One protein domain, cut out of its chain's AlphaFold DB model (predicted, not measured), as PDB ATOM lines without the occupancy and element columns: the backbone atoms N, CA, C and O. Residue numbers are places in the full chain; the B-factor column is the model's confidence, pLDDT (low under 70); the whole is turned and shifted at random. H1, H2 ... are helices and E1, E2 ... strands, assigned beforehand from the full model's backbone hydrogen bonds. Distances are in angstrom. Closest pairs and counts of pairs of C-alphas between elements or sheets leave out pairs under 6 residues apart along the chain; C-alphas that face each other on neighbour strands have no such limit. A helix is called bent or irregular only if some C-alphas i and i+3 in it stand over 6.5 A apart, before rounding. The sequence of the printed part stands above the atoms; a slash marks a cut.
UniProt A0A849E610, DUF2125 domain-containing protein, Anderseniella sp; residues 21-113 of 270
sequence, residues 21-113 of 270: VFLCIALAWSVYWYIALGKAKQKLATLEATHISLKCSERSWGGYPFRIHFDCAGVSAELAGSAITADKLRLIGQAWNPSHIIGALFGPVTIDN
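AT A GLANCE: This is residues 21 to 113 of the 270 residues of the protein "DUF2125 domain-containing protein" of Anderseniella sp (UniProt A0A849E610). A twisted antiparallel sheet of six strands, its two long strands E3 and E4 sharply bent, has one long helix, H1, running along one face, while the other face is bare. Residues 33 to 48 of H1 pack on the sheet, and the helix's earlier residues reach beyond it. The printed part has 93 residues, with one named helix followed by six named strands, class mixed. The sheet is branched, and E2 E3 E4 E5 make a meander, each strand the antiparallel neighbour of the one before. The whole is loose, with a radius of gyration of the C-alphas of 15.4 A and spans of 58 by 25 by 21 A.

HOW THE PARTS SIT: E3, residues 67 to 79, and E4, residues 82 to 94, form a hairpin, with N 70 and O 91 within hydrogen-bond range at 2.8 A. E3 bends by 96 degrees at Ser 76 and E4 by 88 degrees at Asp 87. E1, residues 52 to 55, and E2, residues 58 to 62, lie on one side of E3, with N 55 to O 76 at 2.7 A and N 60 to O 71 at 2.9 A. E5, residues 97 to 106, and E6, residues 109 to 111, lie on the other side of E4 from E3, with N 92 to O 102 at 2.7 A and N 85 to O 110 at 2.8 A. H1, residues 21 to 50, is on the sheet at a height of 9.0 A and runs along the strands, at 8 degrees to E3 on the local plane. Its closest C-alphas to E3 are Leu 37 and Ile 68, 6.5 A. In H1 every O i to N i+4 pair is within hydrogen-bond range.

IN THESE COORDINATES: H1 begins at C-alpha 21 (-30.186, -10.087, -26.175) and is 43.5 A long. E3 measures 26.5 A, E4 29.5 A and E5 24.3 A from first to last C-alpha. E6 ends at C-alpha 111 (-5.226, -49.663, -3.059).

THE WHOLE: The C-alphas farthest apart are those of Val 21 and Asn 113, 57.9 A. The six links are tight, and the printed part has no cut. The mean pLDDT of the printed part is 91.1, and no printed residue is under 70.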
ATOM      1  N   VAL A  21     -31.258  -9.260 -25.600       96.12
ATOM      2  CA  VAL A  21     -30.186 -10.087 -26.175       96.12
ATOM      3  C   VAL A  21     -29.400 -10.807 -25.077       96.12
ATOM      4  O   VAL A  21     -29.179 -12.012 -25.179       96.12
ATOM      5  N   PHE A  22     -29.032 -10.104 -24.004       96.50
ATOM      6  CA  PHE A  22     -28.343 -10.705 -22.863       96.50
ATOM      7  C   PHE A  22     -29.168 -11.822 -22.211       96.50
ATOM      8  O   PHE A  22     -28.643 -12.908 -21.967       96.50
ATOM      9  N   LEU A  23     -30.465 -11.597 -21.980       97.25
ATOM     10  CA  LEU A  23     -31.358 -12.609 -21.413       97.25
ATOM     11  C   LEU A  23     -31.493 -13.828 -22.332       97.25
ATOM     12  O   LEU A  23     -31.429 -14.958 -21.854       97.25
ATOM     13  N   CYS A  24     -31.607 -13.627 -23.646       97.25
ATOM     14  CA  CYS A  24     -31.628 -14.725 -24.611       97.25
ATOM     15  C   CYS A  24     -30.333 -15.547 -24.571       97.25
ATOM     16  O   CYS A  24     -30.395 -16.776 -24.568       97.25
ATOM     17  N   ILE A  25     -29.169 -14.894 -24.487       97.38
ATOM     18  CA  ILE A  25     -27.871 -15.574 -24.358       97.38
ATOM     19  C   ILE A  25     -27.796 -16.347 -23.036       97.38
ATOM     20  O   ILE A  25     -27.393 -17.509 -23.034       97.38
ATOM     21  N   ALA A  26     -28.218 -15.746 -21.919       96.38
ATOM     22  CA  ALA A  26     -28.213 -16.392 -20.607       96.38
ATOM     23  C   ALA A  26     -29.123 -17.632 -20.568       96.38
ATOM     24  O   ALA A  26     -28.740 -18.672 -20.026       96.38
ATOM     25  N   LEU A  27     -30.301 -17.555 -21.192       97.25
ATOM     26  CA  LEU A  27     -31.217 -18.687 -21.331       97.25
ATOM     27  C   LEU A  27     -30.623 -19.779 -22.224       97.25
ATOM     28  O   LEU A  27     -30.618 -20.946 -21.836       97.25
ATOM     29  N   ALA A  28     -30.065 -19.410 -23.380       96.75
ATOM     30  CA  ALA A  28     -29.417 -20.357 -24.282       96.75
ATOM     31  C   ALA A  28     -28.241 -21.077 -23.598       96.75
ATOM     32  O   ALA A  28     -28.115 -22.298 -23.701       96.75
ATOM     33  N   TRP A  29     -27.424 -20.342 -22.836       96.12
ATOM     34  CA  TRP A  29     -26.336 -20.909 -22.045       96.12
ATOM     35  C   TRP A  29     -26.840 -21.841 -20.940       96.12
ATOM     36  O   TRP A  29     -26.282 -22.919 -20.744       96.12
ATOM     37  N   SER A  30     -27.921 -21.470 -20.249       95.62
ATOM     38  CA  SER A  30     -28.528 -22.319 -19.218       95.62
ATOM     39  C   SER A  30     -28.988 -23.654 -19.801       95.62
ATOM     40  O   SER A  30     -28.617 -24.708 -19.285       95.62
ATOM     41  N   VAL A  31     -29.717 -23.622 -20.924       96.00
ATOM     42  CA  VAL A  31     -30.148 -24.833 -21.644       96.00
ATOM     43  C   VAL A  31     -28.941 -25.679 -22.051       96.00
ATOM     44  O   VAL A  31     -28.911 -26.883 -21.792       96.00
ATOM     45  N   TYR A  32     -27.914 -25.050 -22.630       94.56
ATOM     46  CA  TYR A  32     -26.677 -25.729 -23.010       94.56
ATOM     47  C   TYR A  32     -26.002 -26.428 -21.820       94.56
ATOM     48  O   TYR A  32     -25.617 -27.594 -21.929       94.56
ATOM     49  N   TRP A  33     -25.895 -25.754 -20.672       94.44
ATOM     50  CA  TRP A  33     -25.251 -26.309 -19.482       94.44
ATOM     51  C   TRP A  33     -25.981 -27.554 -18.959       94.44
ATOM     52  O   TRP A  33     -25.330 -28.554 -18.652       94.44
ATOM     53  N   TYR A  34     -27.319 -27.554 -18.929       94.00
ATOM     54  CA  TYR A  34     -28.090 -28.740 -18.528       94.00
ATOM     55  C   TYR A  34     -27.905 -29.921 -19.493       94.00
ATOM     56  O   TYR A  34     -27.789 -31.064 -19.046       94.00
ATOM     57  N   ILE A  35     -27.804 -29.661 -20.802       93.44
ATOM     58  CA  ILE A  35     -27.480 -30.699 -21.797       93.44
ATOM     59  C   ILE A  35     -26.073 -31.261 -21.544       93.44
ATOM     60  O   ILE A  35     -25.873 -32.478 -21.566       93.44
ATOM     61  N   ALA A  36     -25.093 -30.393 -21.277       91.12
ATOM     62  CA  ALA A  36     -23.724 -30.802 -20.974       91.12
ATOM     63  C   ALA A  36     -23.646 -31.637 -19.682       91.12
ATOM     64  O   ALA A  36     -22.973 -32.671 -19.663       91.12
ATOM     65  N   LEU A  37     -24.390 -31.253 -18.637       92.81
ATOM     66  CA  LEU A  37     -24.523 -32.027 -17.401       92.81
ATOM     67  C   LEU A  37     -25.106 -33.421 -17.669       92.81
ATOM     68  O   LEU A  37     -24.589 -34.411 -17.153       92.81
ATOM     69  N   GLY A  38     -26.153 -33.516 -18.495       91.81
ATOM     70  CA  GLY A  38     -26.744 -34.797 -18.891       91.81
ATOM     71  C   GLY A  38     -25.733 -35.719 -19.577       91.81
ATOM     72  O   GLY A  38     -25.597 -36.882 -19.201       91.81
ATOM     73  N   LYS A  39     -24.941 -35.181 -20.515       90.69
ATOM     74  CA  LYS A  39     -23.863 -35.934 -21.178       90.69
ATOM     75  C   LYS A  39     -22.779 -36.393 -20.203       90.69
ATOM     76  O   LYS A  39     -22.277 -37.506 -20.341       90.69
ATOM     77  N   ALA A  40     -22.412 -35.563 -19.225       90.31
ATOM     78  CA  ALA A  40     -21.430 -35.932 -18.207       90.31
ATOM     79  C   ALA A  40     -21.928 -37.098 -17.337       90.31
ATOM     80  O   ALA A  40     -21.199 -38.070 -17.143       90.31
ATOM     81  N   LYS A  41     -23.192 -37.045 -16.894       92.75
ATOM     82  CA  LYS A  41     -23.840 -38.138 -16.153       92.75
ATOM     83  C   LYS A  41     -23.871 -39.435 -16.958       92.75
ATOM     84  O   LYS A  41     -23.515 -40.481 -16.431       92.75
ATOM     85  N   GLN A  42     -24.244 -39.359 -18.236       91.62
ATOM     86  CA  GLN A  42     -24.285 -40.528 -19.115       91.62
ATOM     87  C   GLN A  42     -22.897 -41.154 -19.294       91.62
ATOM     88  O   GLN A  42     -22.763 -42.365 -19.177       91.62
ATOM     89  N   LYS A  43     -21.857 -40.340 -19.527       88.06
ATOM     90  CA  LYS A  43     -20.478 -40.836 -19.649       88.06
ATOM     91  C   LYS A  43     -20.003 -41.543 -18.383       88.06
ATOM     92  O   LYS A  43     -19.396 -42.602 -18.493       88.06
ATOM     93  N   LEU A  44     -20.288 -40.977 -17.207       88.31
ATOM     94  CA  LEU A  44     -19.939 -41.622 -15.942       88.31
ATOM     95  C   LEU A  44     -20.682 -42.951 -15.780       88.31
ATOM     96  O   LEU A  44     -20.049 -43.951 -15.482       88.31
ATOM     97  N   ALA A  45     -21.987 -42.989 -16.064       91.12
ATOM     98  CA  ALA A  45     -22.768 -44.223 -15.994       91.12
ATOM     99  C   ALA A  45     -22.250 -45.303 -16.963       91.12
ATOM    100  O   ALA A  45     -22.193 -46.476 -16.610       91.12
ATOM    101  N   THR A  46     -21.828 -44.922 -18.174       88.94
ATOM    102  CA  THR A  46     -21.200 -45.858 -19.115       88.94
ATOM    103  C   THR A  46     -19.879 -46.394 -18.571       88.94
ATOM    104  O   THR A  46     -19.662 -47.599 -18.645       88.94
ATOM    105  N   LEU A  47     -19.021 -45.539 -18.003       84.44
ATOM    106  CA  LEU A  47     -17.766 -45.965 -17.371       84.44
ATOM    107  C   LEU A  47     -18.021 -46.925 -16.204       84.44
ATOM    108  O   LEU A  47     -17.366 -47.964 -16.128       84.44
ATOM    109  N   GLU A  48     -19.006 -46.615 -15.357       87.44
ATOM    110  CA  GLU A  48     -19.394 -47.460 -14.225       87.44
ATOM    111  C   GLU A  48     -19.876 -48.849 -14.675       87.44
ATOM    112  O   GLU A  48     -19.581 -49.859 -14.047       87.44
ATOM    113  N   ALA A  49     -20.589 -48.916 -15.800       86.25
ATOM    114  CA  ALA A  49     -21.112 -50.171 -16.331       86.25
ATOM    115  C   ALA A  49     -20.066 -51.037 -17.054       86.25
ATOM    116  O   ALA A  49     -20.319 -52.216 -17.283       86.25
ATOM    117  N   THR A  50     -18.935 -50.462 -17.477       80.31
ATOM    118  CA  THR A  50     -17.996 -51.134 -18.396       80.31
ATOM    119  C   THR A  50     -16.593 -51.334 -17.837       80.31
ATOM    120  O   THR A  50     -15.956 -52.312 -18.211       80.31
ATOM    121  N   HIS A  51     -16.101 -50.436 -16.978       76.56
ATOM    122  CA  HIS A  51     -14.684 -50.417 -16.590       76.56
ATOM    123  C   HIS A  51     -14.435 -50.322 -15.081       76.56
ATOM    124  O   HIS A  51     -13.385 -50.769 -14.630       76.56
ATOM    125  N   ILE A  52     -15.338 -49.713 -14.301       83.75
ATOM    126  CA  ILE A  52     -15.087 -49.433 -12.880       83.75
ATOM    127  C   ILE A  52     -16.350 -49.569 -12.030       83.75
ATOM    128  O   ILE A  52     -17.340 -48.890 -12.269       83.75
ATOM    129  N   SER A  53     -16.320 -50.383 -10.978       87.44
ATOM    130  CA  SER A  53     -17.447 -50.472 -10.039       87.44
ATOM    131  C   SER A  53     -17.321 -49.379  -8.979       87.44
ATOM    132  O   SER A  53     -16.740 -49.613  -7.927       87.44
ATOM    133  N   LEU A  54     -17.800 -48.163  -9.259       90.25
ATOM    134  CA  LEU A  54     -17.688 -47.022  -8.339       90.25
ATOM    135  C   LEU A  54     -18.885 -46.957  -7.377       90.25
ATOM    136  O   LEU A  54     -20.028 -46.782  -7.794       90.25
ATOM    137  N   LYS A  55     -18.631 -47.003  -6.071       93.06
ATOM    138  CA  LYS A  55     -19.600 -46.769  -4.990       93.06
ATOM    139  C   LYS A  55     -19.187 -45.536  -4.189       93.06
ATOM    140  O   LYS A  55     -18.007 -45.299  -3.952       93.06
ATOM    141  N   CYS A  56     -20.180 -44.745  -3.797       94.25
ATOM    142  CA  CYS A  56     -20.008 -43.523  -3.011       94.25
ATOM    143  C   CYS A  56     -21.054 -43.523  -1.900       94.25
ATOM    144  O   CYS A  56     -22.194 -43.914  -2.163       94.25
ATOM    145  N   SER A  57     -20.711 -43.033  -0.712       93.50
ATOM    146  CA  SER A  57     -21.696 -42.766   0.344       93.50
ATOM    147  C   SER A  57     -22.623 -41.610  -0.039       93.50
ATOM    148  O   SER A  57     -23.833 -41.682   0.162       93.50
ATOM    149  N   GLU A  58     -22.065 -40.574  -0.664       93.94
ATOM    150  CA  GLU A  58     -22.796 -39.410  -1.152       93.94
ATOM    151  C   GLU A  58     -22.308 -39.021  -2.552       93.94
ATOM    152  O   GLU A  58     -21.106 -39.019  -2.829       93.94
ATOM    153  N   ARG A  59     -23.246 -38.682  -3.445       94.94
ATOM    154  CA  ARG A  59     -22.966 -38.207  -4.806       94.94
ATOM    155  C   ARG A  59     -23.607 -36.845  -5.017       94.94
ATOM    156  O   ARG A  59     -24.818 -36.705  -4.865       94.94
ATOM    157  N   SER A  60     -22.828 -35.869  -5.467       95.06
ATOM    158  CA  SER A  60     -23.339 -34.545  -5.825       95.06
ATOM    159  C   SER A  60     -22.794 -34.058  -7.164       95.06
ATOM    160  O   SER A  60     -21.699 -34.416  -7.600       95.06
ATOM    161  N   TRP A  61     -23.606 -33.253  -7.850       95.31
ATOM    162  CA  TRP A  61     -23.288 -32.648  -9.140       95.31
ATOM    163  C   TRP A  61     -23.530 -31.144  -9.065       95.31
ATOM    164  O   TRP A  61     -24.534 -30.707  -8.505       95.31
ATOM    165  N   GLY A  62     -22.664 -30.353  -9.690       92.88
ATOM    166  CA  GLY A  62     -22.799 -28.898  -9.682       92.88
ATOM    167  C   GLY A  62     -21.809 -28.206 -10.612       92.88
ATOM    168  O   GLY A  62     -21.284 -28.820 -11.537       92.88
ATOM    169  N   GLY A  63     -21.562 -26.913 -10.387       90.62
ATOM    170  CA  GLY A  63     -20.558 -26.140 -11.134       90.62
ATOM    171  C   GLY A  63     -21.094 -25.107 -12.134       90.62
ATOM    172  O   GLY A  63     -20.288 -24.463 -12.815       90.62
ATOM    173  N   TYR A  64     -22.414 -24.908 -12.201       90.44
ATOM    174  CA  TYR A  64     -23.022 -23.856 -13.020       90.44
ATOM    175  C   TYR A  64     -22.356 -22.489 -12.761       90.44
ATOM    176  O   TYR A  64     -22.091 -22.165 -11.600       90.44
ATOM    177  N   PRO A  65     -22.091 -21.667 -13.797       89.69
ATOM    178  CA  PRO A  65     -22.393 -21.882 -15.220       89.69
ATOM    179  C   PRO A  65     -21.226 -22.410 -16.068       89.69
ATOM    180  O   PRO A  65     -21.437 -22.758 -17.224       89.69
ATOM    181  N   PHE A  66     -19.996 -22.451 -15.550       91.12
ATOM    182  CA  PHE A  66     -18.797 -22.624 -16.391       91.12
ATOM    183  C   PHE A  66     -18.147 -24.006 -16.305       91.12
ATOM    184  O   PHE A  66     -17.373 -24.392 -17.186       91.12
ATOM    185  N   ARG A  67     -18.454 -24.769 -15.256       92.94
ATOM    186  CA  ARG A  67     -17.883 -26.094 -15.014       92.94
ATOM    187  C   ARG A  67     -18.969 -27.092 -14.647       92.94
ATOM    188  O   ARG A  67     -20.099 -26.732 -14.340       92.94
ATOM    189  N   ILE A  68     -18.620 -28.360 -14.716       93.31
ATOM    190  CA  ILE A  68     -19.426 -29.460 -14.215       93.31
ATOM    191  C   ILE A  68     -18.510 -30.196 -13.257       93.31
ATOM    192  O   ILE A  68     -17.518 -30.774 -13.695       93.31
ATOM    193  N   HIS A  69     -18.792 -30.117 -11.961       93.56
ATOM    194  CA  HIS A  69     -18.130 -30.970 -10.989       93.56
ATOM    195  C   HIS A  69     -19.033 -32.137 -10.601       93.56
ATOM    196  O   HIS A  69     -20.260 -32.008 -10.568       93.56
ATOM    197  N   PHE A  70     -18.397 -33.254 -10.298       94.94
ATOM    198  CA  PHE A  70     -18.969 -34.429  -9.676       94.94
ATOM    199  C   PHE A  70     -18.152 -34.713  -8.420       94.94
ATOM    200  O   PHE A  70     -16.936 -34.871  -8.505       94.94
ATOM    201  N   ASP A  71     -18.818 -34.737  -7.274       96.12
ATOM    202  CA  ASP A  71     -18.225 -35.048  -5.980       96.12
ATOM    203  C   ASP A  71     -18.814 -36.375  -5.481       96.12
ATOM    204  O   ASP A  71     -20.032 -36.547  -5.419       96.12
ATOM    205  N   CYS A  72     -17.932 -37.301  -5.122       95.81
ATOM    206  CA  CYS A  72     -18.229 -38.615  -4.565       95.81
ATOM    207  C   CYS A  72     -17.500 -38.721  -3.223       95.81
ATOM    208  O   CYS A  72     -16.271 -38.722  -3.199       95.81
ATOM    209  N   ALA A  73     -18.236 -38.739  -2.114       95.94
ATOM    210  CA  ALA A  73     -17.671 -38.971  -0.783       95.94
ATOM    211  C   ALA A  73     -17.698 -40.470  -0.450       95.94
ATOM    212  O   ALA A  73     -18.561 -41.187  -0.961       95.94
ATOM    213  N   GLY A  74     -16.768 -40.935   0.390       93.69
ATOM    214  CA  GLY A  74     -16.664 -42.337   0.804       93.69
ATOM    215  C   GLY A  74     -16.517 -43.273  -0.394       93.69
ATOM    216  O   GLY A  74     -17.397 -44.092  -0.656       93.69
ATOM    217  N   VAL A  75     -15.450 -43.077  -1.166       94.56
ATOM    218  CA  VAL A  75     -15.191 -43.791  -2.416       94.56
ATOM    219  C   VAL A  75     -14.826 -45.239  -2.109       94.56
ATOM    220  O   VAL A  75     -13.903 -45.506  -1.344       94.56
ATOM    221  N   SER A  76     -15.508 -46.167  -2.769       94.00
ATOM    222  CA  SER A  76     -15.117 -47.570  -2.870       94.00
ATOM    223  C   SER A  76     -15.257 -47.975  -4.329       94.00
ATOM    224  O   SER A  76     -16.355 -47.940  -4.880       94.00
ATOM    225  N   ALA A  77     -14.142 -48.276  -4.978       90.50
ATOM    226  CA  ALA A  77     -14.079 -48.618  -6.383       90.50
ATOM    227  C   ALA A  77     -13.375 -49.958  -6.584       90.50
ATOM    228  O   ALA A  77     -12.438 -50.281  -5.865       90.50
ATOM    229  N   GLU A  78     -13.798 -50.712  -7.589       86.00
ATOM    230  CA  GLU A  78     -13.050 -51.868  -8.084       86.00
ATOM    231  C   GLU A  78     -12.586 -51.560  -9.506       86.00
ATOM    232  O   GLU A  78     -13.410 -51.257 -10.378       86.00
ATOM    233  N   LEU A  79     -11.270 -51.584  -9.718       78.50
ATOM    234  CA  LEU A  79     -10.640 -51.278 -10.997       78.50
ATOM    235  C   LEU A  79      -9.644 -52.383 -11.344       78.50
ATOM    236  O   LEU A  79      -8.670 -52.581 -10.628       78.50
ATOM    237  N   ALA A  80      -9.886 -53.084 -12.456       77.25
ATOM    238  CA  ALA A  80      -9.017 -54.157 -12.953       77.25
ATOM    239  C   ALA A  80      -8.669 -55.244 -11.905       77.25
ATOM    240  O   ALA A  80      -7.590 -55.825 -11.954       77.25
ATOM    241  N   GLY A  81      -9.589 -55.526 -10.973       77.62
ATOM    242  CA  GLY A  81      -9.407 -56.509  -9.898       77.62
ATOM    243  C   GLY A  81      -8.783 -55.959  -8.610       77.62
ATOM    244  O   GLY A  81      -8.752 -56.687  -7.624       77.62
ATOM    245  N   SER A  82      -8.350 -54.694  -8.593       81.44
ATOM    246  CA  SER A  82      -7.874 -54.016  -7.383       81.44
ATOM    247  C   SER A  82      -8.992 -53.229  -6.706       81.44
ATOM    248  O   SER A  82      -9.740 -52.482  -7.354       81.44
ATOM    249  N   ALA A  83      -9.080 -53.361  -5.385       88.44
ATOM    250  CA  ALA A  83      -9.989 -52.599  -4.546       88.44
ATOM    251  C   ALA A  83      -9.351 -51.256  -4.179       88.44
ATOM    252  O   ALA A  83      -8.286 -51.196  -3.573       88.44
ATOM    253  N   ILE A  84     -10.019 -50.162  -4.525       90.44
ATOM    254  CA  ILE A  84      -9.570 -48.799  -4.252       90.44
ATOM    255  C   ILE A  84     -10.568 -48.141  -3.307       90.44
ATOM    256  O   ILE A  84     -11.758 -48.060  -3.609       90.44
ATOM    257  N   THR A  85     -10.104 -47.615  -2.181       94.44
ATOM    258  CA  THR A  85     -10.913 -46.769  -1.298       94.44
ATOM    259  C   THR A  85     -10.277 -45.399  -1.142       94.44
ATOM    260  O   THR A  85      -9.062 -45.257  -1.232       94.44
ATOM    261  N   ALA A  86     -11.101 -44.367  -0.979       95.00
ATOM    262  CA  ALA A  86     -10.642 -43.002  -0.742       95.00
ATOM    263  C   ALA A  86     -11.718 -42.191  -0.013       95.00
ATOM    264  O   ALA A  86     -12.914 -42.460  -0.154       95.00
ATOM    265  N   ASP A  87     -11.323 -41.140   0.699       95.38
ATOM    266  CA  ASP A  87     -12.271 -40.274   1.408       95.38
ATOM    267  C   ASP A  87     -13.194 -39.531   0.443       95.38
ATOM    268  O   ASP A  87     -14.405 -39.418   0.663       95.38
ATOM    269  N   LYS A  88     -12.627 -39.010  -0.648       95.50
ATOM    270  CA  LYS A  88     -13.386 -38.258  -1.645       95.50
ATOM    271  C   LYS A  88     -12.765 -38.354  -3.030       95.50
ATOM    272  O   LYS A  88     -11.559 -38.216  -3.198       95.50
ATOM    273  N   LEU A  89     -13.613 -38.476  -4.043       95.62
ATOM    274  CA  LEU A  89     -13.280 -38.294  -5.450       95.62
ATOM    275  C   LEU A  89     -14.011 -37.057  -5.970       95.62
ATOM    276  O   LEU A  89     -15.231 -36.942  -5.854       95.62
ATOM    277  N   ARG A  90     -13.265 -36.142  -6.580       95.62
ATOM    278  CA  ARG A  90     -13.799 -34.969  -7.270       95.62
ATOM    279  C   ARG A  90     -13.401 -35.024  -8.730       95.62
ATOM    280  O   ARG A  90     -12.215 -35.028  -9.024       95.62
ATOM    281  N   LEU A  91     -14.366 -34.992  -9.638       94.31
ATOM    282  CA  LEU A  91     -14.145 -34.843 -11.077       94.31
ATOM    283  C   LEU A  91     -14.670 -33.484 -11.529       94.31
ATOM    284  O   LEU A  91     -15.729 -33.048 -11.094       94.31
ATOM    285  N   ILE A  92     -13.946 -32.807 -12.410       93.06
ATOM    286  CA  ILE A  92     -14.276 -31.481 -12.926       93.06
ATOM    287  C   ILE A  92     -14.090 -31.498 -14.441       93.06
ATOM    288  O   ILE A  92     -12.977 -31.619 -14.944       93.06
ATOM    289  N   GLY A  93     -15.187 -31.330 -15.173       90.94
ATOM    290  CA  GLY A  93     -15.192 -31.033 -16.602       90.94
ATOM    291  C   GLY A  93     -15.508 -29.560 -16.851       90.94
ATOM    292  O   GLY A  93     -16.261 -28.932 -16.104       90.94
ATOM    293  N   GLN A  94     -14.951 -28.985 -17.911       88.62
ATOM    294  CA  GLN A  94     -15.269 -27.612 -18.309       88.62
ATOM    295  C   GLN A  94     -16.446 -27.625 -19.287       88.62
ATOM    296  O   GLN A  94     -16.415 -28.362 -20.271       88.62
ATOM    297  N   ALA A  95     -17.478 -26.807 -19.052       86.06
ATOM    298  CA  ALA A  95     -18.670 -26.809 -19.907       86.06
ATOM    299  C   ALA A  95     -18.335 -26.390 -21.350       86.06
ATOM    300  O   ALA A  95     -18.864 -26.955 -22.297       86.06
ATOM    301  N   TRP A  96     -17.397 -25.453 -21.513       83.88
ATOM    302  CA  TRP A  96     -16.916 -24.969 -22.810       83.88
ATOM    303  C   TRP A  96     -15.811 -25.842 -23.429       83.88
ATOM    304  O   TRP A  96     -15.508 -25.704 -24.612       83.88
ATOM    305  N   ASN A  97     -15.211 -26.750 -22.653       85.75
ATOM    306  CA  ASN A  97     -14.208 -27.699 -23.126       85.75
ATOM    307  C   ASN A  97     -14.456 -29.090 -22.511       85.75
ATOM    308  O   ASN A  97     -13.720 -29.525 -21.621       85.75
ATOM    309  N   PRO A  98     -15.471 -29.823 -23.004       80.31
ATOM    310  CA  PRO A  98     -15.867 -31.119 -22.447       80.31
ATOM    311  C   PRO A  98     -14.838 -32.229 -22.702       80.31
ATOM    312  O   PRO A  98     -15.024 -33.360 -22.256       80.31
ATOM    313  N   SER A  99     -13.786 -31.931 -23.469       84.94
ATOM    314  CA  SER A  99     -12.701 -32.856 -23.784       84.94
ATOM    315  C   SER A  99     -11.582 -32.856 -22.742       84.94
ATOM    316  O   SER A  99     -10.691 -33.694 -22.826       84.94
ATOM    317  N   HIS A 100     -11.619 -31.929 -21.782       87.94
ATOM    318  CA  HIS A 100     -10.638 -31.812 -20.712       87.94
ATOM    319  C   HIS A 100     -11.315 -32.044 -19.363       87.94
ATOM    320  O   HIS A 100     -12.225 -31.304 -18.976       87.94
ATOM    321  N   ILE A 101     -10.864 -33.078 -18.660       88.56
ATOM    322  CA  ILE A 101     -11.375 -33.464 -17.349       88.56
ATOM    323  C   ILE A 101     -10.209 -33.481 -16.368       88.56
ATOM    324  O   ILE A 101      -9.140 -34.010 -16.662       88.56
ATOM    325  N   ILE A 102     -10.442 -32.902 -15.198       92.44
ATOM    326  CA  ILE A 102      -9.499 -32.842 -14.088       92.44
ATOM    327  C   ILE A 102     -10.146 -33.567 -12.917       92.44
ATOM    328  O   ILE A 102     -11.291 -33.285 -12.579       92.44
ATOM    329  N   GLY A 103      -9.436 -34.498 -12.308       93.38
ATOM    330  CA  GLY A 103      -9.859 -35.211 -11.120       93.38
ATOM    331  C   GLY A 103      -8.925 -34.973  -9.942       93.38
ATOM    332  O   GLY A 103      -7.764 -34.607 -10.111       93.38
ATOM    333  N   ALA A 104      -9.446 -35.167  -8.739       95.06
ATOM    334  CA  ALA A 104      -8.675 -35.204  -7.510       95.06
ATOM    335  C   ALA A 104      -9.226 -36.301  -6.594       95.06
ATOM    336  O   ALA A 104     -10.435 -36.342  -6.340       95.06
ATOM    337  N   LEU A 105      -8.342 -37.167  -6.110       94.38
ATOM    338  CA  LEU A 105      -8.606 -38.151  -5.065       94.38
ATOM    339  C   LEU A 105      -8.038 -37.624  -3.751       94.38
ATOM    340  O   LEU A 105      -6.865 -37.277  -3.671       94.38
ATOM    341  N   PHE A 106      -8.883 -37.537  -2.736       95.56
ATOM    342  CA  PHE A 106      -8.518 -37.090  -1.401       95.56
ATOM    343  C   PHE A 106      -8.313 -38.324  -0.532       95.56
ATOM    344  O   PHE A 106      -9.178 -39.204  -0.505       95.56
ATOM    345  N   GLY A 107      -7.152 -38.388   0.115       88.19
ATOM    346  CA  GLY A 107      -6.765 -39.518   0.943       88.19
ATOM    347  C   GLY A 107      -7.341 -39.474   2.365       88.19
ATOM    348  O   GLY A 107      -7.933 -38.462   2.736       88.19
ATOM    349  N   PRO A 108      -7.112 -40.541   3.153       91.88
ATOM    350  CA  PRO A 108      -6.280 -41.701   2.815       91.88
ATOM    351  C   PRO A 108      -6.858 -42.528   1.660       91.88
ATOM    352  O   PRO A 108      -8.050 -42.817   1.621       91.88
ATOM    353  N   VAL A 109      -6.008 -42.856   0.688       92.88
ATOM    354  CA  VAL A 109      -6.337 -43.730  -0.440       92.88
ATOM    355  C   VAL A 109      -5.761 -45.102  -0.138       92.88
ATOM    356  O   VAL A 109      -4.558 -45.218   0.065       92.88
ATOM    357  N   THR A 110      -6.583 -46.140  -0.128       91.56
ATOM    358  CA  THR A 110      -6.097 -47.517  -0.021       91.56
ATOM    359  C   THR A 110      -6.264 -48.197  -1.366       91.56
ATOM    360  O   THR A 110      -7.345 -48.143  -1.947       91.56
ATOM    361  N   ILE A 111      -5.202 -48.816  -1.867       89.62
ATOM    362  CA  ILE A 111      -5.226 -49.663  -3.059       89.62
ATOM    363  C   ILE A 111      -4.815 -51.053  -2.597       89.62
ATOM    364  O   ILE A 111      -3.663 -51.260  -2.220       89.62
ATOM    365  N   ASP A 112      -5.771 -51.974  -2.580       87.88
ATOM    366  CA  ASP A 112      -5.648 -53.304  -1.995       87.88
ATOM    367  C   ASP A 112      -5.125 -53.226  -0.550       87.88
ATOM    368  O   ASP A 112      -5.852 -52.852   0.372       87.88
ATOM    369  N   ASN A 113      -3.841 -53.512  -0.375       82.69
ATOM    370  CA  ASN A 113      -3.142 -53.587   0.900       82.69
ATOM    371  C   ASN A 113      -2.171 -52.415   1.129       82.69
ATOM    372  O   ASN A 113      -1.458 -52.377   2.129       82.69
TER     373      ASN A 113